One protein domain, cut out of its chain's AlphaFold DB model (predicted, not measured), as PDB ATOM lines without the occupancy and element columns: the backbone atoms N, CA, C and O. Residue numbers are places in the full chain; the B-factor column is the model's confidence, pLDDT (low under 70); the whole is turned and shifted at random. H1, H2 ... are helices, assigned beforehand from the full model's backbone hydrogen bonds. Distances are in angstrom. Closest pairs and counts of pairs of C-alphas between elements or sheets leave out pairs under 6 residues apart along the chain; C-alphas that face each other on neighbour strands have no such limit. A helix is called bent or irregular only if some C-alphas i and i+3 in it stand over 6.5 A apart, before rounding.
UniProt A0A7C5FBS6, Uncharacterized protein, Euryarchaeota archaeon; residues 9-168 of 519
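AT A GLANCE: This is residues 9 to 168 of the 519 residues of an uncharacterized protein of Euryarchaeota archaeon (UniProt A0A7C5FBS6). Two helical lobes follow each other along the longest axis, H1 to H6 in one and H7 to H9 in the other, joined where H5 packs on H7. In the first, H2, H3 and H4 form an up-and-down bundle, each helix running against the one before, with H1 across one end and the H5-H6 hairpin packed on H3; H7, H8 and H9 form a second up-and-down bundle. The printed part has 160 residues, all helix in class, with nine named helices, H1 to H9 in order, and no named strand. It is compact, radius of gyration of the C-alphas 17.3 A, yet elongated, spanning 56 by 35 by 27 A.

IN THESE COORDINATES: H1, residues 9 to 15, begins at C-alpha 9 (154.440, 153.216, 308.184). H2 is residues 17 to 29, H3 31 to 41, H4 47 to 63 at 24.9 A, H5 67 to 73 and H6 79 to 91. H7, residues 99 to 122, measures 34.5 A; H8 is 127 to 141. H9, residues 145 to 168, also 34.5 A, ends at C-alpha 168 (179.757, 188.956, 332.217). H3 is only just irregular: C-alphas 33 and 36 are 6.9 A apart.

HOW THE PARTS SIT: H1 touches H4, about perpendicular at 88 degrees, closest C-alphas Leu 12 and Val 49, 5.5 A. H3, the hub, touches five helices, among them H4 at Leu 38 and Ala 53, 5.8 A, and H6 at Lys 40 and Val 81, 5.3 A. H5 touches H7 at Pro 68 and Ala 106, 4.9 A. H9 touches H8 at Ala 148 and Ala 136, 4.2 A, opposite ways at a shallow tilt of 15 degrees. Every O i to N i+4 pair is within hydrogen-bond range in H1 and H4 to H9; H2 has 8 of 9, H3 5 of 7.

THE WHOLE: The C-alphas farthest apart, Gln 45 and Thr 168, are 57.4 A apart. The printed part has no cut and no long link. Its mean pLDDT is 87.3; residues 16 to 18 and 63 to 64 are under 70.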
ATOM      1  N   GLY A   9     155.227 154.409 308.495       74.50
ATOM      2  CA  GLY A   9     154.440 153.216 308.184       74.50
ATOM      3  C   GLY A   9     155.177 152.316 307.196       74.50
ATOM      4  O   GLY A   9     155.509 151.180 307.527       74.50
ATOM      5  N   LYS A  10     155.573 152.862 306.044       80.50
ATOM      6  CA  LYS A  10     156.302 152.117 305.007       80.50
ATOM      7  C   LYS A  10     157.673 151.601 305.458       80.50
ATOM      8  O   LYS A  10     158.112 150.525 305.045       80.50
ATOM      9  N   ILE A  11     158.386 152.343 306.304       82.25
ATOM     10  CA  ILE A  11     159.679 151.898 306.855       82.25
ATOM     11  C   ILE A  11     159.489 150.695 307.778       82.25
ATOM     12  O   ILE A  11     160.247 149.725 307.697       82.25
ATOM     13  N   LEU A  12     158.461 150.737 308.622       80.81
ATOM     14  CA  LEU A  12     158.129 149.645 309.529       80.81
ATOM     15  C   LEU A  12     157.594 148.416 308.777       80.81
ATOM     16  O   LEU A  12     157.955 147.295 309.137       80.81
ATOM     17  N   GLU A  13     156.831 148.608 307.696       78.69
ATOM     18  CA  GLU A  13     156.388 147.526 306.800       78.69
ATOM     19  C   GLU A  13     157.570 146.808 306.132       78.69
ATOM     20  O   GLU A  13     157.630 145.577 306.092       78.69
ATOM     21  N   THR A  14     158.530 147.574 305.607       79.06
ATOM     22  CA  THR A  14     159.611 147.040 304.760       79.06
ATOM     23  C   THR A  14     160.776 146.454 305.548       79.06
ATOM     24  O   THR A  14     161.356 145.454 305.125       79.06
ATOM     25  N   LYS A  15     161.137 147.050 306.691       73.69
ATOM     26  CA  LYS A  15     162.331 146.661 307.458       73.69
ATOM     27  C   LYS A  15     162.030 145.931 308.767       73.69
ATOM     28  O   LYS A  15     162.974 145.468 309.410       73.69
ATOM     29  N   LYS A  16     160.758 145.816 309.175       67.56
ATOM     30  CA  LYS A  16     160.316 145.194 310.439       67.56
ATOM     31  C   LYS A  16     161.221 145.603 311.618       67.56
ATOM     32  O   LYS A  16     161.233 146.770 311.996       67.56
ATOM     33  N   SER A  17     162.023 144.684 312.166       62.81
ATOM     34  CA  SER A  17     162.922 144.940 313.304       62.81
ATOM     35  C   SER A  17     164.056 145.928 313.001       62.81
ATOM     36  O   SER A  17     164.404 146.722 313.871       62.81
ATOM     37  N   GLY A  18     164.603 145.938 311.779       68.56
ATOM     38  CA  GLY A  18     165.630 146.904 311.371       68.56
ATOM     39  C   GLY A  18     165.089 148.331 311.258       68.56
ATOM     40  O   GLY A  18     165.796 149.288 311.553       68.56
ATOM     41  N   GLY A  19     163.806 148.478 310.912       78.19
ATOM     42  CA  GLY A  19     163.143 149.782 310.817       78.19
ATOM     43  C   GLY A  19     162.948 150.450 312.177       78.19
ATOM     44  O   GLY A  19     163.059 151.668 312.276       78.19
ATOM     45  N   VAL A  20     162.721 149.662 313.235       81.94
ATOM     46  CA  VAL A  20     162.526 150.166 314.606       81.94
ATOM     47  C   VAL A  20     163.759 150.925 315.095       81.94
ATOM     48  O   VAL A  20     163.622 152.059 315.545       81.94
ATOM     49  N   MET A  21     164.962 150.351 314.976       82.75
ATOM     50  CA  MET A  21     166.171 151.042 315.441       82.75
ATOM     51  C   MET A  21     166.552 152.243 314.580       82.75
ATOM     52  O   MET A  21     167.002 153.245 315.133       82.75
ATOM     53  N   ASP A  22     166.328 152.184 313.264       85.06
ATOM     54  CA  ASP A  22     166.525 153.339 312.377       85.06
ATOM     55  C   ASP A  22     165.653 154.527 312.833       85.06
ATOM     56  O   ASP A  22     166.135 155.655 312.948       85.06
ATOM     57  N   ILE A  23     164.384 154.262 313.166       86.06
ATOM     58  CA  ILE A  23     163.431 155.264 313.661       86.06
ATOM     59  C   ILE A  23     163.823 155.782 315.048       86.06
ATOM     60  O   ILE A  23     163.763 156.988 315.282       86.06
ATOM     61  N   VAL A  24     164.246 154.904 315.962       85.12
ATOM     62  CA  VAL A  24     164.706 155.310 317.301       85.12
ATOM     63  C   VAL A  24     165.924 156.227 317.194       85.12
ATOM     64  O   VAL A  24     165.951 157.271 317.836       85.12
ATOM     65  N   ASN A  25     166.904 155.892 316.353       85.56
ATOM     66  CA  ASN A  25     168.092 156.723 316.149       85.56
ATOM     67  C   ASN A  25     167.741 158.081 315.526       85.56
ATOM     68  O   ASN A  25     168.194 159.109 316.022       85.56
ATOM     69  N   ALA A  26     166.869 158.105 314.514       85.31
ATOM     70  CA  ALA A  26     166.379 159.359 313.943       85.31
ATOM     71  C   ALA A  26     165.620 160.204 314.985       85.31
ATOM     72  O   ALA A  26     165.831 161.408 315.080       85.31
ATOM     73  N   GLY A  27     164.794 159.577 315.828       83.81
ATOM     74  CA  GLY A  27     164.074 160.262 316.906       83.81
ATOM     75  C   GLY A  27     164.993 160.771 318.023       83.81
ATOM     76  O   GLY A  27     164.705 161.794 318.650       83.81
ATOM     77  N   LYS A  28     166.131 160.105 318.265       83.56
ATOM     78  CA  LYS A  28     167.187 160.586 319.175       83.56
ATOM     79  C   LYS A  28     167.848 161.870 318.670       83.56
ATOM     80  O   LYS A  28     168.315 162.651 319.494       83.56
ATOM     81  N   GLU A  29     167.822 162.130 317.363       81.44
ATOM     82  CA  GLU A  29     168.295 163.380 316.756       81.44
ATOM     83  C   GLU A  29     167.176 164.426 316.663       81.44
ATOM     84  O   GLU A  29     167.301 165.516 317.228       81.44
ATOM     85  N   ASP A  30     166.010 164.060 316.126       85.62
ATOM     86  CA  ASP A  30     164.865 164.956 315.913       85.62
ATOM     87  C   ASP A  30     163.517 164.262 316.225       85.62
ATOM     88  O   ASP A  30     162.970 163.542 315.384       85.62
ATOM     89  N   PRO A  31     162.931 164.455 317.425       85.81
ATOM     90  CA  PRO A  31     161.685 163.801 317.801       85.81
ATOM     91  C   PRO A  31     160.500 164.454 317.097       85.81
ATOM     92  O   PRO A  31     159.511 163.778 316.845       85.81
ATOM     93  N   ASP A  32     160.586 165.743 316.762       86.62
ATOM     94  CA  ASP A  32     159.505 166.484 316.110       86.62
ATOM     95  C   ASP A  32     159.297 166.007 314.670       86.62
ATOM     96  O   ASP A  32     158.167 165.998 314.182       86.62
ATOM     97  N   ALA A  33     160.366 165.549 314.012       86.50
ATOM     98  CA  ALA A  33     160.281 164.904 312.706       86.50
ATOM     99  C   ALA A  33     159.685 163.486 312.766       86.50
ATOM    100  O   ALA A  33     159.039 163.046 311.814       86.50
ATOM    101  N   VAL A  34     159.898 162.756 313.866       89.12
ATOM    102  CA  VAL A  34     159.600 161.315 313.951       89.12
ATOM    103  C   VAL A  34     158.275 161.015 314.656       89.12
ATOM    104  O   VAL A  34     157.509 160.162 314.203       89.12
ATOM    105  N   LEU A  35     157.955 161.717 315.745       89.69
ATOM    106  CA  LEU A  35     156.769 161.451 316.565       89.69
ATOM    107  C   LEU A  35     155.442 161.539 315.798       89.69
ATOM    108  O   LEU A  35     154.623 160.643 315.997       89.69
ATOM    109  N   PRO A  36     155.202 162.511 314.895       90.00
ATOM    110  CA  PRO A  36     153.938 162.571 314.160       90.00
ATOM    111  C   PRO A  36     153.681 161.317 313.315       90.00
ATOM    112  O   PRO A  36     152.600 160.731 313.381       90.00
ATOM    113  N   GLY A  37     154.682 160.856 312.558       89.19
ATOM    114  CA  GLY A  37     154.560 159.641 311.749       89.19
ATOM    115  C   GLY A  37     154.453 158.376 312.604       89.19
ATOM    116  O   GLY A  37     153.705 157.459 312.261       89.19
ATOM    117  N   LEU A  38     155.128 158.348 313.756       90.69
ATOM    118  CA  LEU A  38     155.073 157.235 314.698       90.69
ATOM    119  C   LEU A  38     153.696 157.112 315.363       90.69
ATOM    120  O   LEU A  38     153.129 156.021 315.414       90.69
ATOM    121  N   LEU A  39     153.125 158.237 315.800       91.56
ATOM    122  CA  LEU A  39     151.773 158.313 316.357       91.56
ATOM    123  C   LEU A  39     150.708 157.972 315.314       91.56
ATOM    124  O   LEU A  39     149.695 157.364 315.649       91.56
ATOM    125  N   LYS A  40     150.930 158.311 314.041       90.25
ATOM    126  CA  LYS A  40     150.048 157.890 312.948       90.25
ATOM    127  C   LYS A  40     150.091 156.377 312.723       90.25
ATOM    128  O   LYS A  40     149.049 155.756 312.527       90.25
ATOM    129  N   ALA A  41     151.273 155.766 312.824       90.56
ATOM    130  CA  ALA A  41     151.453 154.321 312.691       90.56
ATOM    131  C   ALA A  41     150.799 153.504 313.828       90.56
ATOM    132  O   ALA A  41     150.639 152.291 313.692       90.56
ATOM    133  N   PHE A  42     150.361 154.137 314.925       91.50
ATOM    134  CA  PHE A  42     149.601 153.450 315.978       91.50
ATOM    135  C   PHE A  42     148.234 152.945 315.505       91.50
ATOM    136  O   PHE A  42     147.736 151.988 316.094       91.50
ATOM    137  N   ASP A  43     147.675 153.531 314.442       88.06
ATOM    138  CA  ASP A  43     146.409 153.116 313.818       88.06
ATOM    139  C   ASP A  43     146.629 152.452 312.443       88.06
ATOM    140  O   ASP A  43     145.724 152.386 311.611       88.06
ATOM    141  N   HIS A  44     147.843 151.958 312.176       89.06
ATOM    142  CA  HIS A  44     148.157 151.278 310.922       89.06
ATOM    143  C   HIS A  44     147.332 149.989 310.735       89.06
ATOM    144  O   HIS A  44     147.047 149.285 311.702       89.06
ATOM    145  N   GLN A  45     146.979 149.645 309.489       88.31
ATOM    146  CA  GLN A  45     146.187 148.444 309.171       88.31
ATOM    147  C   GLN A  45     146.926 147.148 309.557       88.31
ATOM    148  O   GLN A  45     146.325 146.238 310.119       88.31
ATOM    149  N   ASP A  46     148.239 147.091 309.314       88.19
ATOM    150  CA  ASP A  46     149.103 145.967 309.703       88.19
ATOM    151  C   ASP A  46     149.442 145.986 311.209       88.19
ATOM    152  O   ASP A  46     150.067 146.921 311.723       88.19
ATOM    153  N   ASP A  47     149.063 144.914 311.905       87.69
ATOM    154  CA  ASP A  47     149.329 144.649 313.321       87.69
ATOM    155  C   ASP A  47     150.821 144.694 313.675       87.69
ATOM    156  O   ASP A  47     151.194 145.219 314.731       87.69
ATOM    157  N   ALA A  48     151.686 144.186 312.791       85.88
ATOM    158  CA  ALA A  48     153.129 144.183 312.997       85.88
ATOM    159  C   ALA A  48     153.692 145.609 312.993       85.88
ATOM    160  O   ALA A  48     154.560 145.933 313.807       85.88
ATOM    161  N   VAL A  49     153.157 146.479 312.133       86.50
ATOM    162  CA  VAL A  49     153.540 147.896 312.060       86.50
ATOM    163  C   VAL A  49     153.098 148.640 313.317       86.50
ATOM    164  O   VAL A  49     153.903 149.367 313.900       86.50
ATOM    165  N   ARG A  50     151.870 148.404 313.806       89.56
ATOM    166  CA  ARG A  50     151.397 149.001 315.072       89.56
ATOM    167  C   ARG A  50     152.272 148.591 316.256       89.56
ATOM    168  O   ARG A  50     152.648 149.435 317.070       89.56
ATOM    169  N   GLY A  51     152.607 147.302 316.351       87.44
ATOM    170  CA  GLY A  51     153.489 146.777 317.397       87.44
ATOM    171  C   GLY A  51     154.894 147.380 317.330       87.44
ATOM    172  O   GLY A  51     155.425 147.833 318.342       87.44
ATOM    173  N   ALA A  52     155.466 147.464 316.128       88.94
ATOM    174  CA  ALA A  52     156.781 148.054 315.909       88.94
ATOM    175  C   ALA A  52     156.815 149.558 316.235       88.94
ATOM    176  O   ALA A  52     157.767 150.026 316.858       88.94
ATOM    177  N   ALA A  53     155.755 150.298 315.896       89.44
ATOM    178  CA  ALA A  53     155.625 151.712 316.226       89.44
ATOM    179  C   ALA A  53     155.583 151.947 317.746       89.44
ATOM    180  O   ALA A  53     156.280 152.824 318.256       89.44
ATOM    181  N   ARG A  54     154.816 151.138 318.489       89.62
ATOM    182  CA  ARG A  54     154.767 151.219 319.961       89.62
ATOM    183  C   ARG A  54     156.117 150.896 320.594       89.62
ATOM    184  O   ARG A  54     156.550 151.619 321.482       89.62
ATOM    185  N   ASN A  55     156.809 149.872 320.096       88.50
ATOM    186  CA  ASN A  55     158.146 149.522 320.580       88.50
ATOM    187  C   ASN A  55     159.153 150.657 320.341       88.50
ATOM    188  O   ASN A  55     159.889 151.020 321.254       88.50
ATOM    189  N   ALA A  56     159.156 151.253 319.145       88.75
ATOM    190  CA  ALA A  56     160.015 152.399 318.845       88.75
ATOM    191  C   ALA A  56     159.702 153.604 319.750       88.75
ATOM    192  O   ALA A  56     160.622 154.278 320.206       88.75
ATOM    193  N   PHE A  57     158.423 153.859 320.047       89.94
ATOM    194  CA  PHE A  57     158.020 154.933 320.957       89.94
ATOM    195  C   PHE A  57     158.510 154.688 322.392       89.94
ATOM    196  O   PHE A  57     159.066 155.597 323.009       89.94
ATOM    197  N   GLU A  58     158.344 153.471 322.913       86.75
ATOM    198  CA  GLU A  58     158.799 153.108 324.261       86.75
ATOM    199  C   GLU A  58     160.320 153.223 324.408       86.75
ATOM    200  O   GLU A  58     160.806 153.740 325.413       86.75
ATOM    201  N   GLU A  59     161.084 152.805 323.397       86.88
ATOM    202  CA  GLU A  59     162.538 152.988 323.389       86.88
ATOM    203  C   GLU A  59     162.928 154.470 323.303       86.88
ATOM    204  O   GLU A  59     163.798 154.932 324.043       86.88
ATOM    205  N   LEU A  60     162.239 155.253 322.467       85.56
ATOM    206  CA  LEU A  60     162.502 156.685 322.338       85.56
ATOM    207  C   LEU A  60     162.233 157.443 323.648       85.56
ATOM    208  O   LEU A  60     163.023 158.307 324.024       85.56
ATOM    209  N   ARG A  61     161.160 157.098 324.368       81.62
ATOM    210  CA  ARG A  61     160.788 157.724 325.647       81.62
ATOM    211  C   ARG A  61     161.804 157.464 326.766       81.62
ATOM    212  O   ARG A  61     161.937 158.298 327.657       81.62
ATOM    213  N   LYS A  62     162.501 156.323 326.756       76.25
ATOM    214  CA  LYS A  62     163.545 156.003 327.753       76.25
ATOM    215  C   LYS A  62     164.818 156.821 327.544       76.25
ATOM    216  O   LYS A  62     165.489 157.176 328.506       76.25
ATOM    217  N   GLU A  63     165.148 157.086 326.287       64.00
ATOM    218  CA  GLU A  63     166.412 157.697 325.866       64.00
ATOM    219  C   GLU A  63     166.313 159.217 325.705       64.00
ATOM    220  O   GLU A  63     167.317 159.929 325.769       64.00
ATOM    221  N   ARG A  64     165.101 159.736 325.475       65.94
ATOM    222  CA  ARG A  64     164.867 161.155 325.230       65.94
ATOM    223  C   ARG A  64     163.559 161.633 325.842       65.94
ATOM    224  O   ARG A  64     162.538 160.953 325.850       65.94
ATOM    225  N   GLU A  65     163.587 162.878 326.298       74.94
ATOM    226  CA  GLU A  65     162.423 163.581 326.815       74.94
ATOM    227  C   GLU A  65     161.469 163.946 325.655       74.94
ATOM    228  O   GLU A  65     161.614 164.980 325.007       74.94
ATOM    229  N   VAL A  66     160.515 163.062 325.344       87.06
ATOM    230  CA  VAL A  66     159.562 163.221 324.220       87.06
ATOM    231  C   VAL A  66     158.364 164.117 324.543       87.06
ATOM    232  O   VAL A  66     157.580 164.457 323.658       87.06
ATOM    233  N   LEU A  67     158.204 164.500 325.810       87.88
ATOM    234  CA  LEU A  67     157.026 165.207 326.302       87.88
ATOM    235  C   LEU A  67     156.747 166.533 325.559       87.88
ATOM    236  O   LEU A  67     155.607 166.705 325.125       87.88
ATOM    237  N   PRO A  68     157.731 167.431 325.314       89.00
ATOM    238  CA  PRO A  68     157.491 168.658 324.542       89.00
ATOM    239  C   PRO A  68     156.979 168.378 323.123       89.00
ATOM    240  O   PRO A  68     156.033 169.015 322.653       89.00
ATOM    241  N   SER A  69     157.546 167.370 322.462       88.62
ATOM    242  CA  SER A  69     157.154 166.957 321.112       88.62
ATOM    243  C   SER A  69     155.759 166.319 321.065       88.62
ATOM    244  O   SER A  69     155.005 166.563 320.123       88.62
ATOM    245  N   ILE A  70     155.354 165.565 322.096       90.06
ATOM    246  CA  ILE A  70     153.981 165.035 322.211       90.06
ATOM    247  C   ILE A  70     152.970 166.183 322.349       90.06
ATOM    248  O   ILE A  70     151.939 166.165 321.678       90.06
ATOM    249  N   PHE A  71     153.271 167.213 323.149       89.94
ATOM    250  CA  PHE A  71     152.417 168.405 323.244       89.94
ATOM    251  C   PHE A  71     152.305 169.157 321.917       89.94
ATOM    252  O   PHE A  71     151.225 169.641 321.579       89.94
ATOM    253  N   ARG A  72     153.380 169.219 321.121       90.00
ATOM    254  CA  ARG A  72     153.304 169.766 319.758       90.00
ATOM    255  C   ARG A  72     152.369 168.951 318.864       90.00
ATOM    256  O   ARG A  72     151.587 169.558 318.137       90.00
ATOM    257  N   CYS A  73     152.381 167.619 318.963       90.12
ATOM    258  CA  CYS A  73     151.504 166.733 318.183       90.12
ATOM    259  C   CYS A  73     150.003 166.974 318.432       90.12
ATOM    260  O   CYS A  73     149.199 166.729 317.536       90.12
ATOM    261  N   LEU A  74     149.615 167.515 319.595       88.62
ATOM    262  CA  LEU A  74     148.225 167.915 319.871       88.62
ATOM    263  C   LEU A  74     147.731 169.054 318.964       88.62
ATOM    264  O   LEU A  74     146.529 169.192 318.765       88.62
ATOM    265  N   ASN A  75     148.643 169.850 318.399       87.50
ATOM    266  CA  ASN A  75     148.323 171.004 317.556       87.50
ATOM    267  C   ASN A  75     148.463 170.717 316.046       87.50
ATOM    268  O   ASN A  75     148.391 171.639 315.237       87.50
ATOM    269  N   PHE A  76     148.701 169.465 315.638       85.19
ATOM    270  CA  PHE A  76     148.836 169.096 314.221       85.19
ATOM    271  C   PHE A  76     147.476 169.027 313.533       85.19
ATOM    272  O   PHE A  76     146.512 168.612 314.147       85.19
ATOM    273  N   ASN A  77     147.386 169.317 312.234       85.25
ATOM    274  CA  ASN A  77     146.108 169.228 311.506       85.25
ATOM    275  C   ASN A  77     145.595 167.783 311.296       85.25
ATOM    276  O   ASN A  77     144.456 167.593 310.876       85.25
ATOM    277  N   ASP A  78     146.421 166.763 311.548       89.69
ATOM    278  CA  ASP A  78     146.054 165.352 311.393       89.69
ATOM    279  C   ASP A  78     145.362 164.825 312.667       89.69
ATOM    280  O   ASP A  78     145.993 164.658 313.713       89.69
ATOM    281  N   LEU A  79     144.056 164.542 312.569       89.62
ATOM    282  CA  LEU A  79     143.228 164.057 313.682       89.62
ATOM    283  C   LEU A  79     143.720 162.725 314.265       89.62
ATOM    284  O   LEU A  79     143.569 162.490 315.464       89.62
ATOM    285  N   THR A  80     144.318 161.851 313.451       88.88
ATOM    286  CA  THR A  80     144.894 160.589 313.933       88.88
ATOM    287  C   THR A  80     146.075 160.876 314.856       88.88
ATOM    288  O   THR A  80     146.162 160.312 315.948       88.88
ATOM    289  N   VAL A  81     146.945 161.811 314.464       89.50
ATOM    290  CA  VAL A  81     148.101 162.231 315.269       89.50
ATOM    291  C   VAL A  81     147.649 162.888 316.575       89.50
ATOM    292  O   VAL A  81     148.141 162.506 317.636       89.50
ATOM    293  N   GLN A  82     146.670 163.799 316.531       91.88
ATOM    294  CA  GLN A  82     146.123 164.446 317.735       91.88
ATOM    295  C   GLN A  82     145.501 163.438 318.718       91.88
ATOM    296  O   GLN A  82     145.768 163.479 319.925       91.88
ATOM    297  N   ASN A  83     144.688 162.507 318.207       89.81
ATOM    298  CA  ASN A  83     144.019 161.499 319.028       89.81
ATOM    299  C   ASN A  83     145.030 160.549 319.674       89.81
ATOM    300  O   ASN A  83     144.922 160.241 320.862       89.81
ATOM    301  N   ASN A  84     146.037 160.107 318.920       91.62
ATOM    302  CA  ASN A  84     147.061 159.215 319.453       91.62
ATOM    303  C   ASN A  84     148.026 159.941 320.396       91.62
ATOM    304  O   ASN A  84     148.434 159.341 321.388       91.62
ATOM    305  N   ALA A  85     148.309 161.231 320.190       90.50
ATOM    306  CA  ALA A  85     149.021 162.059 321.168       90.50
ATOM    307  C   ALA A  85     148.240 162.163 322.491       90.50
ATOM    308  O   ALA A  85     148.804 161.906 323.554       90.50
ATOM    309  N   THR A  86     146.932 162.432 322.431       89.62
ATOM    310  CA  THR A  86     146.056 162.475 323.618       89.62
ATOM    311  C   THR A  86     146.054 161.140 324.364       89.62
ATOM    312  O   THR A  86     146.337 161.108 325.559       89.62
ATOM    313  N   LYS A  87     145.820 160.022 323.658       89.31
ATOM    314  CA  LYS A  87     145.870 158.669 324.250       89.31
ATOM    315  C   LYS A  87     147.226 158.379 324.892       89.31
ATOM    316  O   LYS A  87     147.285 157.764 325.950       89.31
ATOM    317  N   THR A  88     148.311 158.820 324.258       89.94
ATOM    318  CA  THR A  88     149.671 158.633 324.772       89.94
ATOM    319  C   THR A  88     149.865 159.385 326.086       89.94
ATOM    320  O   THR A  88     150.334 158.787 327.048       89.94
ATOM    321  N   LEU A  89     149.428 160.645 326.177       88.38
ATOM    322  CA  LEU A  89     149.458 161.408 327.431       88.38
ATOM    323  C   LEU A  89     148.620 160.731 328.526       88.38
ATOM    324  O   LEU A  89     149.098 160.568 329.648       88.38
ATOM    325  N   THR A  90     147.418 160.249 328.197       87.19
ATOM    326  CA  THR A  90     146.577 159.501 329.146       87.19
ATOM    327  C   THR A  90     147.264 158.223 329.636       87.19
ATOM    328  O   THR A  90     147.301 157.970 330.837       87.19
ATOM    329  N   ASN A  91     147.894 157.456 328.741       86.38
ATOM    330  CA  ASN A  91     148.672 156.263 329.103       86.38
ATOM    331  C   ASN A  91     149.918 156.594 329.942       86.38
ATOM    332  O   ASN A  91     150.423 155.741 330.668       86.38
ATOM    333  N   MET A  92     150.411 157.832 329.868       83.31
ATOM    334  CA  MET A  92     151.480 158.352 330.724       83.31
ATOM    335  C   MET A  92     150.975 158.835 332.096       83.31
ATOM    336  O   MET A  92     151.774 159.352 332.873       83.31
ATOM    337  N   GLY A  93     149.685 158.666 332.408       84.25
ATOM    338  CA  GLY A  93     149.074 159.112 333.665       84.25
ATOM    339  C   GLY A  93     148.702 160.597 333.685       84.25
ATOM    340  O   GLY A  93     148.419 161.146 334.748       84.25
ATOM    341  N   ILE A  94     148.709 161.264 332.527       87.00
ATOM    342  CA  ILE A  94     148.383 162.686 332.404       87.00
ATOM    343  C   ILE A  94     146.896 162.808 332.069       87.00
ATOM    344  O   ILE A  94     146.470 162.623 330.926       87.00
ATOM    345  N   ASN A  95     146.098 163.117 333.087       84.69
ATOM    346  CA  ASN A  95     144.661 163.358 332.949       84.69
ATOM    347  C   ASN A  95     144.385 164.789 332.467       84.69
ATOM    348  O   ASN A  95     145.229 165.670 332.623       84.69
ATOM    349  N   ALA A  96     143.179 165.040 331.943       81.94
ATOM    350  CA  ALA A  96     142.774 166.339 331.389       81.94
ATOM    351  C   ALA A  96     143.020 167.528 332.342       81.94
ATOM    352  O   ALA A  96     143.452 168.587 331.897       81.94
ATOM    353  N   GLU A  97     142.818 167.338 333.649       85.94
ATOM    354  CA  GLU A  97     143.061 168.355 334.685       85.94
ATOM    355  C   GLU A  97     144.545 168.739 334.820       85.94
ATOM    356  O   GLU A  97     144.867 169.886 335.120       85.94
ATOM    357  N   ASN A  98     145.457 167.803 334.539       86.50
ATOM    358  CA  ASN A  98     146.903 167.999 334.653       86.50
ATOM    359  C   ASN A  98     147.539 168.503 333.348       86.50
ATOM    360  O   ASN A  98     148.665 168.997 333.376       86.50
ATOM    361  N   VAL A  99     146.836 168.404 332.212       86.94
ATOM    362  CA  VAL A  99     147.332 168.822 330.886       86.94
ATOM    363  C   VAL A  99     147.909 170.247 330.893       86.94
ATOM    364  O   VAL A  99     149.006 170.406 330.357       86.94
ATOM    365  N   PRO A 100     147.283 171.271 331.515       90.38
ATOM    366  CA  PRO A 100     147.848 172.622 331.544       90.38
ATOM    367  C   PRO A 100     149.205 172.698 332.262       90.38
ATOM    368  O   PRO A 100     150.173 173.206 331.696       90.38
ATOM    369  N   ILE A 101     149.302 172.132 333.470       90.25
ATOM    370  CA  ILE A 101     150.531 172.131 334.287       90.25
ATOM    371  C   ILE A 101     151.639 171.349 333.577       90.25
ATOM    372  O   ILE A 101     152.792 171.775 333.533       90.25
ATOM    373  N   VAL A 102     151.292 170.203 332.989       89.69
ATOM    374  CA  VAL A 102     152.245 169.328 332.302       89.69
ATOM    375  C   VAL A 102     152.701 169.935 330.969       89.69
ATOM    376  O   VAL A 102     153.868 169.792 330.602       89.69
ATOM    377  N   SER A 103     151.833 170.687 330.286       89.00
ATOM    378  CA  SER A 103     152.202 171.480 329.109       89.00
ATOM    379  C   SER A 103     153.185 172.591 329.471       89.00
ATOM    380  O   SER A 103     154.145 172.830 328.736       89.00
ATOM    381  N   GLU A 104     152.961 173.280 330.591       92.06
ATOM    382  CA  GLU A 104     153.866 174.323 331.075       92.06
ATOM    383  C   GLU A 104     155.218 173.729 331.496       92.06
ATOM    384  O   GLU A 104     156.273 174.239 331.107       92.06
ATOM    385  N   TYR A 105     155.199 172.589 332.194       92.06
ATOM    386  CA  TYR A 105     156.395 171.825 332.552       92.06
ATOM    387  C   TYR A 105     157.206 171.445 331.311       92.06
ATOM    388  O   TYR A 105     158.406 171.709 331.268       92.06
ATOM    389  N   ALA A 106     156.557 170.899 330.278       90.31
ATOM    390  CA  ALA A 106     157.220 170.499 329.040       90.31
ATOM    391  C   ALA A 106     157.920 171.680 328.346       90.31
ATOM    392  O   ALA A 106     159.056 171.543 327.893       90.31
ATOM    393  N   LYS A 107     157.290 172.862 328.329       90.25
ATOM    394  CA  LYS A 107     157.896 174.084 327.782       90.25
ATOM    395  C   LYS A 107     159.146 174.502 328.563       90.25
ATOM    396  O   LYS A 107     160.187 174.777 327.971       90.25
ATOM    397  N   HIS A 108     159.064 174.544 329.892       91.75
ATOM    398  CA  HIS A 108     160.210 174.924 330.722       91.75
ATOM    399  C   HIS A 108     161.343 173.897 330.685       91.75
ATOM    400  O   HIS A 108     162.509 174.274 330.777       91.75
ATOM    401  N   LEU A 109     161.006 172.620 330.537       89.94
ATOM    402  CA  LEU A 109     161.960 171.530 330.394       89.94
ATOM    403  C   LEU A 109     162.757 171.643 329.101       89.94
ATOM    404  O   LEU A 109     163.979 171.531 329.137       89.94
ATOM    405  N   GLU A 110     162.090 171.942 327.988       87.31
ATOM    406  CA  GLU A 110     162.752 172.205 326.710       87.31
ATOM    407  C   GLU A 110     163.719 173.398 326.810       87.31
ATOM    408  O   GLU A 110     164.886 173.287 326.425       87.31
ATOM    409  N   ASP A 111     163.273 174.509 327.409       89.12
ATOM    410  CA  ASP A 111     164.115 175.686 327.644       89.12
ATOM    411  C   ASP A 111     165.342 175.355 328.515       89.12
ATOM    412  O   ASP A 111     166.465 175.744 328.189       89.12
ATOM    413  N   ALA A 112     165.149 174.624 329.617       89.62
ATOM    414  CA  ALA A 112     166.229 174.243 330.523       89.62
ATOM    415  C   ALA A 112     167.217 173.262 329.868       89.62
ATOM    416  O   ALA A 112     168.429 173.416 330.006       89.62
ATOM    417  N   MET A 113     166.728 172.292 329.090       84.69
ATOM    418  CA  MET A 113     167.578 171.371 328.328       84.69
ATOM    419  C   MET A 113     168.434 172.111 327.298       84.69
ATOM    420  O   MET A 113     169.616 171.796 327.142       84.69
ATOM    421  N   ARG A 114     167.858 173.112 326.622       85.62
ATOM    422  CA  ARG A 114     168.590 173.975 325.691       85.62
ATOM    423  C   ARG A 114     169.695 174.754 326.402       85.62
ATOM    424  O   ARG A 114     170.803 174.835 325.877       85.62
ATOM    425  N   LEU A 115     169.423 175.301 327.587       85.50
ATOM    426  CA  LEU A 115     170.439 175.996 328.379       85.50
ATOM    427  C   LEU A 115     171.556 175.045 328.838       85.50
ATOM    428  O   LEU A 115     172.724 175.372 328.660       85.50
ATOM    429  N   ASN A 116     171.248 173.830 329.294       84.00
ATOM    430  CA  ASN A 116     172.292 172.874 329.687       84.00
ATOM    431  C   ASN A 116     173.124 172.373 328.491       84.00
ATOM    432  O   ASN A 116     174.293 172.021 328.659       84.00
ATOM    433  N   ASP A 117     172.559 172.314 327.280       83.12
ATOM    434  CA  ASP A 117     173.347 172.057 326.065       83.12
ATOM    435  C   ASP A 117     174.334 173.200 325.787       83.12
ATOM    436  O   ASP A 117     175.513 172.957 325.523       83.12
ATOM    437  N   ILE A 118     173.887 174.451 325.945       84.00
ATOM    438  CA  ILE A 118     174.759 175.630 325.873       84.00
ATOM    439  C   ILE A 118     175.855 175.546 326.945       84.00
ATOM    440  O   ILE A 118     177.027 175.711 326.604       84.00
ATOM    441  N   SER A 119     175.511 175.212 328.197       87.06
ATOM    442  CA  SER A 119     176.475 175.008 329.289       87.06
ATOM    443  C   SER A 119     177.560 174.012 328.883       87.06
ATOM    444  O   SER A 119     178.747 174.324 328.949       87.06
ATOM    445  N   ARG A 120     177.165 172.840 328.370       84.75
ATOM    446  CA  ARG A 120     178.092 171.783 327.931       84.75
ATOM    447  C   ARG A 120     178.982 172.225 326.776       84.75
ATOM    448  O   ARG A 120     180.192 172.023 326.829       84.75
ATOM    449  N   ARG A 121     178.409 172.858 325.751       82.94
ATOM    450  CA  ARG A 121     179.157 173.347 324.580       82.94
ATOM    451  C   ARG A 121     180.176 174.425 324.936       82.94
ATOM    452  O   ARG A 121     181.191 174.542 324.255       82.94
ATOM    453  N   LEU A 122     179.892 175.211 325.970       81.31
ATOM    454  CA  LEU A 122     180.746 176.299 326.434       81.31
ATOM    455  C   LEU A 122     181.646 175.907 327.615       81.31
ATOM    456  O   LEU A 122     182.463 176.721 328.036       81.31
ATOM    457  N   GLY A 123     181.519 174.689 328.150       83.44
ATOM    458  CA  GLY A 123     182.258 174.249 329.335       83.44
ATOM    459  C   GLY A 123     181.871 174.996 330.618       83.44
ATOM    460  O   GLY A 123     182.687 175.107 331.531       83.44
ATOM    461  N   ILE A 124     180.650 175.530 330.690       84.62
ATOM    462  CA  ILE A 124     180.128 176.226 331.870       84.62
ATOM    463  C   ILE A 124     179.601 175.166 332.851       84.62
ATOM    464  O   ILE A 124     178.711 174.398 332.478       84.62
ATOM    465  N   PRO A 125     180.120 175.088 334.089       79.94
ATOM    466  CA  PRO A 125     179.623 174.141 335.081       79.94
ATOM    467  C   PRO A 125     178.212 174.537 335.535       79.94
ATOM    468  O   PRO A 125     178.004 175.658 335.991       79.94
ATOM    469  N   ASP A 126     177.259 173.608 335.436       85.25
ATOM    470  CA  ASP A 126     175.834 173.857 335.717       85.25
ATOM    471  C   ASP A 126     175.206 172.759 336.598       85.25
ATOM    472  O   ASP A 126     174.073 172.310 336.415       85.25
ATOM    473  N   ASN A 127     175.988 172.303 337.581       88.19
ATOM    474  CA  ASN A 127     175.676 171.139 338.416       88.19
ATOM    475  C   ASN A 127     174.356 171.283 339.196       88.19
ATOM    476  O   ASN A 127     173.666 170.294 339.448       88.19
ATOM    477  N   GLU A 128     174.010 172.504 339.616       89.75
ATOM    478  CA  GLU A 128     172.776 172.761 340.363       89.75
ATOM    479  C   GLU A 128     171.539 172.656 339.461       89.75
ATOM    480  O   GLU A 128     170.569 172.001 339.844       89.75
ATOM    481  N   SER A 129     171.594 173.216 338.243       91.81
ATOM    482  CA  SER A 129     170.544 173.044 337.229       91.81
ATOM    483  C   SER A 129     170.342 171.564 336.897       91.81
ATOM    484  O   SER A 129     169.214 171.073 336.934       91.81
ATOM    485  N   ASP A 130     171.427 170.815 336.663       90.00
ATOM    486  CA  ASP A 130     171.363 169.378 336.367       90.00
ATOM    487  C   ASP A 130     170.699 168.571 337.498       90.00
ATOM    488  O   ASP A 130     169.857 167.700 337.245       90.00
ATOM    489  N   ASN A 131     171.029 168.876 338.757       92.31
ATOM    490  CA  ASN A 131     170.412 168.226 339.912       92.31
ATOM    491  C   ASN A 131     168.914 168.564 340.026       92.31
ATOM    492  O   ASN A 131     168.094 167.678 340.268       92.31
ATOM    493  N   LEU A 132     168.537 169.824 339.799       94.69
ATOM    494  CA  LEU A 132     167.132 170.237 339.800       94.69
ATOM    495  C   LEU A 132     166.338 169.581 338.670       94.69
ATOM    496  O   LEU A 132     165.209 169.157 338.903       94.69
ATOM    497  N   LEU A 133     166.920 169.420 337.478       92.25
ATOM    498  CA  LEU A 133     166.288 168.676 336.387       92.25
ATOM    499  C   LEU A 133     166.080 167.205 336.747       92.25
ATOM    500  O   LEU A 133     165.023 166.646 336.456       92.25
ATOM    501  N   LYS A 134     167.051 166.573 337.416       92.44
ATOM    502  CA  LYS A 134     166.893 165.203 337.915       92.44
ATOM    503  C   LYS A 134     165.737 165.107 338.917       92.44
ATOM    504  O   LYS A 134     164.863 164.260 338.751       92.44
ATOM    505  N   GLN A 135     165.679 166.011 339.894       94.50
ATOM    506  CA  GLN A 135     164.590 166.059 340.875       94.50
ATOM    507  C   GLN A 135     163.233 166.346 340.222       94.50
ATOM    508  O   GLN A 135     162.231 165.742 340.600       94.50
ATOM    509  N   ALA A 136     163.191 167.229 339.219       94.19
ATOM    510  CA  ALA A 136     161.979 167.541 338.471       94.19
ATOM    511  C   ALA A 136     161.433 166.299 337.752       94.19
ATOM    512  O   ALA A 136     160.233 166.040 337.807       94.19
ATOM    513  N   ARG A 137     162.312 165.498 337.133       90.00
ATOM    514  CA  ARG A 137     161.944 164.224 336.491       90.00
ATOM    515  C   ARG A 137     161.436 163.197 337.497       90.00
ATOM    516  O   ARG A 137     160.434 162.536 337.244       90.00
ATOM    517  N   GLU A 138     162.094 163.076 338.646       91.44
ATOM    518  CA  GLU A 138     161.656 162.172 339.715       91.44
ATOM    519  C   GLU A 138     160.287 162.580 340.285       91.44
ATOM    520  O   GLU A 138     159.444 161.719 340.530       91.44
ATOM    521  N   ALA A 139     160.039 163.881 340.470       92.00
ATOM    522  CA  ALA A 139     158.735 164.400 340.882       92.00
ATOM    523  C   ALA A 139     157.660 164.131 339.819       92.00
ATOM    524  O   ALA A 139     156.582 163.635 340.150       92.00
ATOM    525  N   PHE A 140     157.985 164.359 338.543       90.06
ATOM    526  CA  PHE A 140     157.092 164.081 337.422       90.06
ATOM    527  C   PHE A 140     156.711 162.596 337.347       90.06
ATOM    528  O   PHE A 140     155.537 162.268 337.200       90.06
ATOM    529  N   ALA A 141     157.682 161.693 337.521       86.38
ATOM    530  CA  ALA A 141     157.460 160.247 337.517       86.38
ATOM    531  C   ALA A 141     156.553 159.766 338.665       86.38
ATOM    532  O   ALA A 141     155.890 158.739 338.530       86.38
ATOM    533  N   ARG A 142     156.494 160.506 339.781       88.44
ATOM    534  CA  ARG A 142     155.575 160.247 340.903       88.44
ATOM    535  C   ARG A 142     154.176 160.851 340.708       88.44
ATOM    536  O   ARG A 142     153.339 160.695 341.591       88.44
ATOM    537  N   GLY A 143     153.926 161.547 339.597       86.12
ATOM    538  CA  GLY A 143     152.672 162.267 339.345       86.12
ATOM    539  C   GLY A 143     152.566 163.625 340.048       86.12
ATOM    540  O   GLY A 143     151.532 164.280 339.958       86.12
ATOM    541  N   ASP A 144     153.624 164.087 340.724       91.62
ATOM    542  CA  ASP A 144     153.656 165.413 341.350       91.62
ATOM    543  C   ASP A 144     154.051 166.479 340.317       91.62
ATOM    544  O   ASP A 144     155.188 166.962 340.253       91.62
ATOM    545  N   HIS A 145     153.092 166.813 339.457       90.94
ATOM    546  CA  HIS A 145     153.299 167.734 338.342       90.94
ATOM    547  C   HIS A 145     153.565 169.174 338.800       90.94
ATOM    548  O   HIS A 145     154.329 169.888 338.150       90.94
ATOM    549  N   SER A 146     152.993 169.595 339.932       92.44
ATOM    550  CA  SER A 146     153.237 170.913 340.524       92.44
ATOM    551  C   SER A 146     154.679 171.079 340.995       92.44
ATOM    552  O   SER A 146     155.333 172.067 340.649       92.44
ATOM    553  N   SER A 147     155.218 170.096 341.726       94.19
ATOM    554  CA  SER A 147     156.611 170.154 342.168       94.19
ATOM    555  C   SER A 147     157.554 170.052 340.976       94.19
ATOM    556  O   SER A 147     158.513 170.818 340.899       94.19
ATOM    557  N   ALA A 148     157.252 169.183 340.006       94.06
ATOM    558  CA  ALA A 148     158.029 169.058 338.775       94.06
ATOM    559  C   ALA A 148     158.125 170.388 338.004       94.06
ATOM    560  O   ALA A 148     159.224 170.781 337.603       94.06
ATOM    561  N   LEU A 149     157.005 171.108 337.855       94.69
ATOM    562  CA  LEU A 149     156.964 172.433 337.232       94.69
ATOM    563  C   LEU A 149     157.831 173.447 337.995       94.69
ATOM    564  O   LEU A 149     158.663 174.128 337.393       94.69
ATOM    565  N   SER A 150     157.698 173.506 339.321       96.75
ATOM    566  CA  SER A 150     158.479 174.442 340.140       96.75
ATOM    567  C   SER A 150     159.993 174.185 340.054       96.75
ATOM    568  O   SER A 150     160.790 175.119 339.938       96.75
ATOM    569  N   LEU A 151     160.399 172.910 340.040       96.94
ATOM    570  CA  LEU A 151     161.799 172.496 339.971       96.94
ATOM    571  C   LEU A 151     162.415 172.818 338.608       96.94
ATOM    572  O   LEU A 151     163.536 173.319 338.555       96.94
ATOM    573  N   VAL A 152     161.685 172.595 337.509       95.44
ATOM    574  CA  VAL A 152     162.191 172.904 336.163       95.44
ATOM    575  C   VAL A 152     162.265 174.413 335.905       95.44
ATOM    576  O   VAL A 152     163.215 174.888 335.283       95.44
ATOM    577  N   GLN A 153     161.321 175.194 336.444       94.94
ATOM    578  CA  GLN A 153     161.378 176.658 336.405       94.94
ATOM    579  C   GLN A 153     162.604 177.182 337.158       94.94
ATOM    580  O   GLN A 153     163.325 178.043 336.645       94.94
ATOM    581  N   ARG A 154     162.884 176.618 338.338       95.25
ATOM    582  CA  ARG A 154     164.075 176.958 339.117       95.25
ATOM    583  C   ARG A 154     165.364 176.550 338.398       95.25
ATOM    584  O   ARG A 154     166.285 177.357 338.337       95.25
ATOM    585  N   ALA A 155     165.414 175.359 337.795       93.56
ATOM    586  CA  ALA A 155     166.558 174.911 336.993       93.56
ATOM    587  C   ALA A 155     166.859 175.888 335.844       93.56
ATOM    588  O   ALA A 155     167.986 176.359 335.703       93.56
ATOM    589  N   LYS A 156     165.826 176.286 335.087       93.00
ATOM    590  CA  LYS A 156     165.938 177.284 334.012       93.00
ATOM    591  C   LYS A 156     166.480 178.625 334.517       93.00
ATOM    592  O   LYS A 156     167.330 179.225 333.856       93.00
ATOM    593  N   GLN A 157     165.974 179.117 335.650       91.19
ATOM    594  CA  GLN A 157     166.407 180.395 336.230       91.19
ATOM    595  C   GLN A 157     167.876 180.351 336.655       91.19
ATOM    596  O   GLN A 157     168.626 181.269 336.326       91.19
ATOM    597  N   ILE A 158     168.287 179.279 337.335       90.56
ATOM    598  CA  ILE A 158     169.671 179.089 337.776       90.56
ATOM    599  C   ILE A 158     170.603 179.001 336.572       90.56
ATOM    600  O   ILE A 158     171.547 179.779 336.494       90.56
ATOM    601  N   SER A 159     170.297 178.144 335.596       90.62
ATOM    602  CA  SER A 159     171.116 177.991 334.389       90.62
ATOM    603  C   SER A 159     171.265 179.311 333.614       90.62
ATOM    604  O   SER A 159     172.379 179.729 333.293       90.62
ATOM    605  N   SER A 160     170.162 180.049 333.420       88.94
ATOM    606  CA  SER A 160     170.192 181.384 332.799       88.94
ATOM    607  C   SER A 160     171.078 182.362 333.581       88.94
ATOM    608  O   SER A 160     171.870 183.093 332.987       88.94
ATOM    609  N   GLY A 161     170.963 182.379 334.914       89.50
ATOM    610  CA  GLY A 161     171.786 183.222 335.781       89.50
ATOM    611  C   GLY A 161     173.271 182.877 335.672       89.50
ATOM    612  O   GLY A 161     174.088 183.767 335.441       89.50
ATOM    613  N   THR A 162     173.610 181.588 335.734       90.06
ATOM    614  CA  THR A 162     174.976 181.075 335.566       90.06
ATOM    615  C   THR A 162     175.580 181.508 334.231       90.06
ATOM    616  O   THR A 162     176.720 181.974 334.189       90.06
ATOM    617  N   HIS A 163     174.819 181.420 333.135       88.56
ATOM    618  CA  HIS A 163     175.264 181.867 331.812       88.56
ATOM    619  C   HIS A 163     175.550 183.362 331.764       88.56
ATOM    620  O   HIS A 163     176.597 183.766 331.255       88.56
ATOM    621  N   VAL A 164     174.645 184.180 332.307       90.19
ATOM    622  CA  VAL A 164     174.820 185.636 332.356       90.19
ATOM    623  C   VAL A 164     176.044 185.993 333.191       90.19
ATOM    624  O   VAL A 164     176.874 186.785 332.744       90.19
ATOM    625  N   THR A 165     176.214 185.383 334.367       91.62
ATOM    626  CA  THR A 165     177.387 185.597 335.223       91.62
ATOM    627  C   THR A 165     178.679 185.201 334.511       91.62
ATOM    628  O   THR A 165     179.643 185.966 334.527       91.62
ATOM    629  N   HIS A 166     178.697 184.048 333.839       91.25
ATOM    630  CA  HIS A 166     179.869 183.576 333.109       91.25
ATOM    631  C   HIS A 166     180.237 184.505 331.942       91.25
ATOM    632  O   HIS A 166     181.387 184.934 331.834       91.25
ATOM    633  N   ALA A 167     179.264 184.874 331.104       92.00
ATOM    634  CA  ALA A 167     179.476 185.805 329.998       92.00
ATOM    635  C   ALA A 167     179.946 187.181 330.500       92.00
ATOM    636  O   ALA A 167     180.889 187.747 329.953       92.00
ATOM    637  N   THR A 168     179.355 187.686 331.588       94.00
ATOM    638  CA  THR A 168     179.757 188.956 332.217       94.00
ATOM    639  C   THR A 168     181.204 188.904 332.708       94.00
ATOM    640  O   THR A 168     181.976 189.830 332.460       94.00
TER     641      THR A 168